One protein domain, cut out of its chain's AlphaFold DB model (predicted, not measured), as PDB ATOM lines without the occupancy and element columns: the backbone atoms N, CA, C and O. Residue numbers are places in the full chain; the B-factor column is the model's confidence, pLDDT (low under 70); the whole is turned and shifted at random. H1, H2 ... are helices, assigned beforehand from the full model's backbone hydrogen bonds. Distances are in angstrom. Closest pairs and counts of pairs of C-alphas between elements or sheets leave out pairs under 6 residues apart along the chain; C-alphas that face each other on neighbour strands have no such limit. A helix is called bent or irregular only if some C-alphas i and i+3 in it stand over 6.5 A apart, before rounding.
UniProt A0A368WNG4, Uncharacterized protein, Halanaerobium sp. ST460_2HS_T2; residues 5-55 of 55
ATOM      1  N   ILE A   5      48.343 -45.843 -48.874       72.69
ATOM      2  CA  ILE A   5      49.504 -46.634 -49.299       72.69
ATOM      3  C   ILE A   5      50.761 -45.791 -49.092       72.69
ATOM      4  O   ILE A   5      50.985 -44.798 -49.784       72.69
ATOM      5  N   THR A   6      51.608 -46.205 -48.158       76.31
ATOM      6  CA  THR A   6      52.939 -45.618 -47.977       76.31
ATOM      7  C   THR A   6      53.873 -46.042 -49.113       76.31
ATOM      8  O   THR A   6      53.722 -47.107 -49.710       76.31
ATOM      9  N   ILE A   7      54.902 -45.232 -49.379       74.44
ATOM     10  CA  ILE A   7      55.921 -45.499 -50.414       74.44
ATOM     11  C   ILE A   7      56.640 -46.849 -50.178       74.44
ATOM     12  O   ILE A   7      57.150 -47.449 -51.120       74.44
ATOM     13  N   GLY A   8      56.627 -47.370 -48.943       77.81
ATOM     14  CA  GLY A   8      57.151 -48.692 -48.581       77.81
ATOM     15  C   GLY A   8      56.165 -49.861 -48.723       77.81
ATOM     16  O   GLY A   8      56.485 -50.965 -48.295       77.81
ATOM     17  N   GLY A   9      54.965 -49.644 -49.270       68.19
ATOM     18  CA  GLY A   9      53.929 -50.677 -49.414       68.19
ATOM     19  C   GLY A   9      53.168 -51.005 -48.123       68.19
ATOM     20  O   GLY A   9      52.324 -51.900 -48.123       68.19
ATOM     21  N   GLY A  10      53.433 -50.287 -47.029       65.25
ATOM     22  CA  GLY A  10      52.608 -50.339 -45.825       65.25
ATOM     23  C   GLY A  10      51.274 -49.646 -46.076       65.25
ATOM     24  O   GLY A  10      51.251 -48.607 -46.736       65.25
ATOM     25  N   ILE A  11      50.182 -50.215 -45.566       64.62
ATOM     26  CA  ILE A  11      48.847 -49.637 -45.718       64.62
ATOM     27  C   ILE A  11      48.364 -49.138 -44.354       64.62
ATOM     28  O   ILE A  11      48.252 -49.925 -43.411       64.62
ATOM     29  N   GLU A  12      48.116 -47.836 -44.243       70.38
ATOM     30  CA  GLU A  12      47.736 -47.162 -43.001       70.38
ATOM     31  C   GLU A  12      46.215 -47.095 -42.800       70.38
ATOM     32  O   GLU A  12      45.412 -47.226 -43.733       70.38
ATOM     33  N   ARG A  13      45.831 -46.924 -41.530       71.25
ATOM     34  CA  ARG A  13      44.442 -46.834 -41.064       71.25
ATOM     35  C   ARG A  13      43.770 -45.582 -41.631       71.25
ATOM     36  O   ARG A  13      44.352 -44.502 -41.624       71.25
ATOM     37  N   VAL A  14      42.512 -45.707 -42.040       77.12
ATOM     38  CA  VAL A  14      41.733 -44.577 -42.561       77.12
ATOM     39  C   VAL A  14      41.129 -43.800 -41.396       77.12
ATOM     40  O   VAL A  14      40.258 -44.303 -40.693       77.12
ATOM     41  N   ALA A  15      41.543 -42.544 -41.222       71.06
ATOM     42  CA  ALA A  15      41.100 -41.695 -40.109       71.06
ATOM     43  C   ALA A  15      39.584 -41.393 -40.094       71.06
ATOM     44  O   ALA A  15      39.039 -41.033 -39.055       71.06
ATOM     45  N   LYS A  16      38.896 -41.520 -41.237       81.62
ATOM     46  CA  LYS A  16      37.456 -41.252 -41.398       81.62
ATOM     47  C   LYS A  16      36.739 -42.412 -42.088       81.62
ATOM     48  O   LYS A  16      36.116 -42.239 -43.138       81.62
ATOM     49  N   LEU A  17      36.874 -43.616 -41.531       82.69
ATOM     50  CA  LEU A  17      36.319 -44.836 -42.124       82.69
ATOM     51  C   LEU A  17      34.807 -44.725 -42.393       82.69
ATOM     52  O   LEU A  17      34.369 -45.071 -43.487       82.69
ATOM     53  N   SER A  18      34.034 -44.207 -41.432       83.56
ATOM     54  CA  SER A  18      32.572 -44.080 -41.546       83.56
ATOM     55  C   SER A  18      32.155 -43.156 -42.695       83.56
ATOM     56  O   SER A  18      31.428 -43.586 -43.587       83.56
ATOM     57  N   ASP A  19      32.699 -41.933 -42.746       87.12
ATOM     58  CA  ASP A  19      32.428 -40.968 -43.825       87.12
ATOM     59  C   ASP A  19      32.809 -41.537 -45.199       87.12
ATOM     60  O   ASP A  19      32.105 -41.354 -46.191       87.12
ATOM     61  N   SER A  20      33.926 -42.266 -45.254       86.81
ATOM     62  CA  SER A  20      34.419 -42.871 -46.492       86.81
ATOM     63  C   SER A  20      33.519 -44.017 -46.961       86.81
ATOM     64  O   SER A  20      33.270 -44.155 -48.157       86.81
ATOM     65  N   LEU A  21      33.005 -44.832 -46.036       86.88
ATOM     66  CA  LEU A  21      32.043 -45.891 -46.343       86.88
ATOM     67  C   LEU A  21      30.681 -45.327 -46.751       86.88
ATOM     68  O   LEU A  21      30.085 -45.858 -47.684       86.88
ATOM     69  N   ALA A  22      30.224 -44.245 -46.116       87.50
ATOM     70  CA  ALA A  22      29.005 -43.540 -46.504       87.50
ATOM     71  C   ALA A  22      29.119 -42.997 -47.935       87.50
ATOM     72  O   ALA A  22      28.260 -43.260 -48.770       87.50
ATOM     73  N   LEU A  23      30.242 -42.353 -48.265       88.25
ATOM     74  CA  LEU A  23      30.497 -41.877 -49.621       88.25
ATOM     75  C   LEU A  23      30.513 -43.029 -50.639       88.25
ATOM     76  O   LEU A  23      29.935 -42.914 -51.718       88.25
ATOM     77  N   LEU A  24      31.160 -44.150 -50.319       87.62
ATOM     78  CA  LEU A  24      31.174 -45.319 -51.204       87.62
ATOM     79  C   LEU A  24      29.775 -45.917 -51.380       87.62
ATOM     80  O   LEU A  24      29.419 -46.302 -52.494       87.62
ATOM     81  N   TYR A  25      28.985 -45.964 -50.311       86.25
ATOM     82  CA  TYR A  25      27.594 -46.402 -50.350       86.25
ATOM     83  C   TYR A  25      26.744 -45.512 -51.263       86.25
ATOM     84  O   TYR A  25      26.093 -46.031 -52.170       86.25
ATOM     85  N   ASP A  26      26.832 -44.191 -51.102       88.50
ATOM     86  CA  ASP A  26      26.104 -43.216 -51.922       88.50
ATOM     87  C   ASP A  26      26.497 -43.302 -53.405       88.50
ATOM     88  O   ASP A  26      25.673 -43.100 -54.295       88.50
ATOM     89  N   ASN A  27      27.747 -43.675 -53.689       88.19
ATOM     90  CA  ASN A  27      28.240 -43.923 -55.047       88.19
ATOM     91  C   ASN A  27      27.904 -45.332 -55.579       88.19
ATOM     92  O   ASN A  27      28.367 -45.721 -56.654       88.19
ATOM     93  N   GLY A  28      27.101 -46.112 -54.854       86.94
ATOM     94  CA  GLY A  28      26.625 -47.423 -55.286       86.94
ATOM     95  C   GLY A  28      27.671 -48.537 -55.196       86.94
ATOM     96  O   GLY A  28      27.536 -49.561 -55.879       86.94
ATOM     97  N   ALA A  29      28.712 -48.374 -54.373       86.50
ATOM     98  CA  ALA A  29      29.664 -49.446 -54.113       86.50
ATOM     99  C   ALA A  29      28.933 -50.659 -53.521       86.50
ATOM    100  O   ALA A  29      28.178 -50.551 -52.556       86.50
ATOM    101  N   LYS A  30      29.165 -51.832 -54.113       81.81
ATOM    102  CA  LYS A  30      28.552 -53.091 -53.664       81.81
ATOM    103  C   LYS A  30      29.431 -53.857 -52.683       81.81
ATOM    104  O   LYS A  30      28.913 -54.535 -51.815       81.81
ATOM    105  N   ASN A  31      30.749 -53.735 -52.843       82.69
ATOM    106  CA  ASN A  31      31.753 -54.399 -52.022       82.69
ATOM    107  C   ASN A  31      32.871 -53.401 -51.721       82.69
ATOM    108  O   ASN A  31      33.332 -52.703 -52.632       82.69
ATOM    109  N   VAL A  32      33.335 -53.355 -50.474       83.75
ATOM    110  CA  VAL A  32      34.446 -52.492 -50.063       83.75
ATOM    111  C   VAL A  32      35.499 -53.331 -49.357       83.75
ATOM    112  O   VAL A  32      35.219 -54.028 -48.392       83.75
ATOM    113  N   LEU A  33      36.736 -53.242 -49.845       81.69
ATOM    114  CA  LEU A  33      37.895 -53.805 -49.163       81.69
ATOM    115  C   LEU A  33      38.394 -52.803 -48.125       81.69
ATOM    116  O   LEU A  33      38.788 -51.684 -48.483       81.69
ATOM    117  N   VAL A  34      38.376 -53.233 -46.867       82.06
ATOM    118  CA  VAL A  34      38.839 -52.483 -45.699       82.06
ATOM    119  C   VAL A  34      39.985 -53.253 -45.049       82.06
ATOM    120  O   VAL A  34      39.938 -54.475 -44.929       82.06
ATOM    121  N   LEU A  35      41.033 -52.541 -44.639       79.50
ATOM    122  CA  LEU A  35      42.153 -53.146 -43.917       79.50
ATOM    123  C   LEU A  35      41.725 -53.617 -42.532       79.50
ATOM    124  O   LEU A  35      41.021 -52.896 -41.829       79.50
ATOM    125  N   ILE A  36      42.274 -54.749 -42.087       79.31
ATOM    126  CA  ILE A  36      42.047 -55.267 -40.730       79.31
ATOM    127  C   ILE A  36      42.511 -54.294 -39.634       79.31
ATOM    128  O   ILE A  36      41.968 -54.298 -38.537       79.31
ATOM    129  N   ALA A  37      43.457 -53.399 -39.940       81.06
ATOM    130  CA  ALA A  37      43.874 -52.323 -39.039       81.06
ATOM    131  C   ALA A  37      42.730 -51.351 -38.681       81.06
ATOM    132  O   ALA A  37      42.794 -50.682 -37.652       81.06
ATOM    133  N   ASN A  38      41.678 -51.296 -39.505       80.12
ATOM    134  CA  ASN A  38      40.469 -50.520 -39.246       80.12
ATOM    135  C   ASN A  38      39.404 -51.307 -38.455       80.12
ATOM    136  O   ASN A  38      38.343 -50.758 -38.183       80.12
ATOM    137  N   ALA A  39      39.647 -52.571 -38.077       80.50
ATOM    138  CA  ALA A  39      38.679 -53.378 -37.327       80.50
ATOM    139  C   ALA A  39      38.159 -52.695 -36.042       80.50
ATOM    140  O   ALA A  39      36.953 -52.749 -35.815       80.50
ATOM    141  N   PRO A  40      38.980 -51.971 -35.247       83.62
ATOM    142  CA  PRO A  40      38.475 -51.246 -34.077       83.62
ATOM    143  C   PRO A  40      37.513 -50.094 -34.419       83.62
ATOM    144  O   PRO A  40      36.700 -49.711 -33.585       83.62
ATOM    145  N   ASP A  41      37.579 -49.527 -35.629       79.62
ATOM    146  CA  ASP A  41      36.614 -48.508 -36.077       79.62
ATOM    147  C   ASP A  41      35.299 -49.115 -36.546       79.62
ATOM    148  O   ASP A  41      34.304 -48.398 -36.636       79.62
ATOM    149  N   MET A  42      35.277 -50.419 -36.847       79.38
ATOM    150  CA  MET A  42      34.064 -51.091 -37.304       79.38
ATOM    151  C   MET A  42      32.995 -51.122 -36.211       79.38
ATOM    152  O   MET A  42      31.813 -51.046 -36.529       79.38
ATOM    153  N   GLU A  43      33.397 -51.143 -34.938       80.44
ATOM    154  CA  GLU A  43      32.485 -51.040 -33.790       80.44
ATOM    155  C   GLU A  43      31.734 -49.701 -33.745       80.44
ATOM    156  O   GLU A  43      30.622 -49.634 -33.227       80.44
ATOM    157  N   ASN A  44      32.315 -48.643 -34.319       80.56
ATOM    158  CA  ASN A  44      31.748 -47.293 -34.328       80.56
ATOM    159  C   ASN A  44      31.041 -46.947 -35.649       80.56
ATOM    160  O   ASN A  44      30.659 -45.792 -35.862       80.56
ATOM    161  N   LEU A  45      30.887 -47.910 -36.563       81.62
ATOM    162  CA  LEU A  45      30.194 -47.679 -37.827       81.62
ATOM    163  C   LEU A  45      28.689 -47.539 -37.627       81.62
ATOM    164  O   LEU A  45      28.086 -48.146 -36.744       81.62
ATOM    165  N   ASN A  46      28.065 -46.774 -38.524       82.62
ATOM    166  CA  ASN A  46      26.615 -46.764 -38.635       82.62
ATOM    167  C   ASN A  46      26.126 -48.210 -38.896       82.62
ATOM    168  O   ASN A  46      26.602 -48.834 -39.854       82.62
ATOM    169  N   PRO A  47      25.175 -48.734 -38.096       83.69
ATOM    170  CA  PRO A  47      24.626 -50.079 -38.264       83.69
ATOM    171  C   PRO A  47      24.151 -50.383 -39.688       83.69
ATOM    172  O   PRO A  47      24.304 -51.505 -40.159       83.69
ATOM    173  N   GLU A  48      23.622 -49.385 -40.400       83.81
ATOM    174  CA  GLU A  48      23.159 -49.540 -41.781       83.81
ATOM    175  C   GLU A  48      24.308 -49.862 -42.751       83.81
ATOM    176  O   GLU A  48      24.193 -50.765 -43.581       83.81
ATOM    177  N   LEU A  49      25.448 -49.177 -42.607       83.31
ATOM    178  CA  LEU A  49      26.647 -49.438 -43.410       83.31
ATOM    179  C   LEU A  49      27.266 -50.792 -43.055       83.31
ATOM    180  O   LEU A  49      27.760 -51.497 -43.937       83.31
ATOM    181  N   LEU A  50      27.214 -51.167 -41.774       82.25
ATOM    182  CA  LEU A  50      27.740 -52.439 -41.290       82.25
ATOM    183  C   LEU A  50      26.943 -53.622 -41.857       82.25
ATOM    184  O   LEU A  50      27.537 -54.542 -42.415       82.25
ATOM    185  N   ILE A  51      25.609 -53.544 -41.814       84.00
ATOM    186  CA  ILE A  51      24.721 -54.545 -42.421       84.00
ATOM    187  C   ILE A  51      24.946 -54.621 -43.932       84.00
ATOM    188  O   ILE A  51      24.951 -55.704 -44.498       84.00
ATOM    189  N   ARG A  52      25.133 -53.484 -44.609       82.69
ATOM    190  CA  ARG A  52      25.223 -53.474 -46.072       82.69
ATOM    191  C   ARG A  52      26.517 -54.067 -46.620       82.69
ATOM    192  O   ARG A  52      26.485 -54.668 -47.692       82.69
ATOM    193  N   PHE A  53      27.643 -53.812 -45.960       80.50
ATOM    194  CA  PHE A  53      28.960 -54.199 -46.468       80.50
ATOM    195  C   PHE A  53      29.525 -55.464 -45.821       80.50
ATOM    196  O   PHE A  53      30.447 -56.050 -46.390       80.50
ATOM    197  N   PHE A  54      29.012 -55.873 -44.656       73.75
ATOM    198  CA  PHE A  54      29.623 -56.931 -43.846       73.75
ATOM    199  C   PHE A  54      28.637 -57.991 -43.311       73.75
ATOM    200  O   PHE A  54      29.103 -58.950 -42.694       73.75
ATOM    201  N   CYS A  55      27.324 -57.871 -43.567       66.44
ATOM    202  CA  CYS A  55      26.329 -58.946 -43.401       66.44
ATOM    203  C   CYS A  55      25.810 -59.431 -44.759       66.44
ATOM    204  O   CYS A  55      25.485 -60.636 -44.838       66.44
TER     205      CYS A  55
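AT A GLANCE: This is residues 5 to 55 of the 55 residues of an uncharacterized protein of Halanaerobium sp. ST460_2HS_T2 (UniProt A0A368WNG4). Three short helices are loosely gathered in a triangle at one end of the model, with few contacts between them, and an arm without named elements, residues 5 to 16, leads away from them and makes much of the length. H1 runs about perpendicular to both H2 and H3, while H2 and H3 run opposite ways at a shallow tilt. The printed part has 51 residues with three named helices, H1, H2 and H3 in that order along the chain, and no named strand; the class is all helix, though the helices hold 25 of the 51 residues, under half. The whole is only just compact, close to loose, with a radius of gyration of the C-alphas of 11.4 A, and its C-alphas span 34 by 22 by 17 A, only just elongated.

IN THESE COORDINATES: H1, the longest helix, holds residues 17 to 26 and measures 14.2 A from first to last C-alpha, from C-alpha 17 at (36.319, -44.836, -42.124) to C-alpha 26 at (26.104, -43.216, -51.922). H2 holds residues 36 to 42 and measures 9.6 A. It is irregular: C-alphas 37 and 40 are 7.4 A apart, and its line is a rough one. H3 holds residues 47 to 54, measures 10.2 A and ends with C-alpha 54 at (29.623, -56.931, -43.846).

HOW THE PARTS SIT: H1 and H3 only just touch, with 3 pairs of C-alphas within 8 A. Their closest C-alphas, those of Ala 22 and Leu 49, are 7.1 A apart, and their lines are about perpendicular at 79 degrees. H1 and H2 are close but not clearly touching; their closest C-alphas, those of Leu 17 and Asp 41, are 7.1 A apart, and their lines are about perpendicular at 83 degrees. H2 and H3 are also close but not clearly touching, the closest C-alphas being those of Met 42 and Leu 50 at 7.6 A; they run opposite ways at a shallow tilt of 24 degrees. In H1 and H3 every O i to N i+4 pair is within hydrogen-bond range; in H2 1 of 3 is, beside 3 of 4 O i to N i+3 pairs.

THE WHOLE: The two C-alphas farthest apart, those of Gly 8 and Glu 48, are 34.7 A apart. The printed part has no cut and ends at residue 55, the chain's last. The link from H1 to H2 is short, with 9 residues, and that from H2 to H3 is tight, with 4. The mean pLDDT of the printed part is 80.4; residues 9 to 11 and residue 55 are under 70.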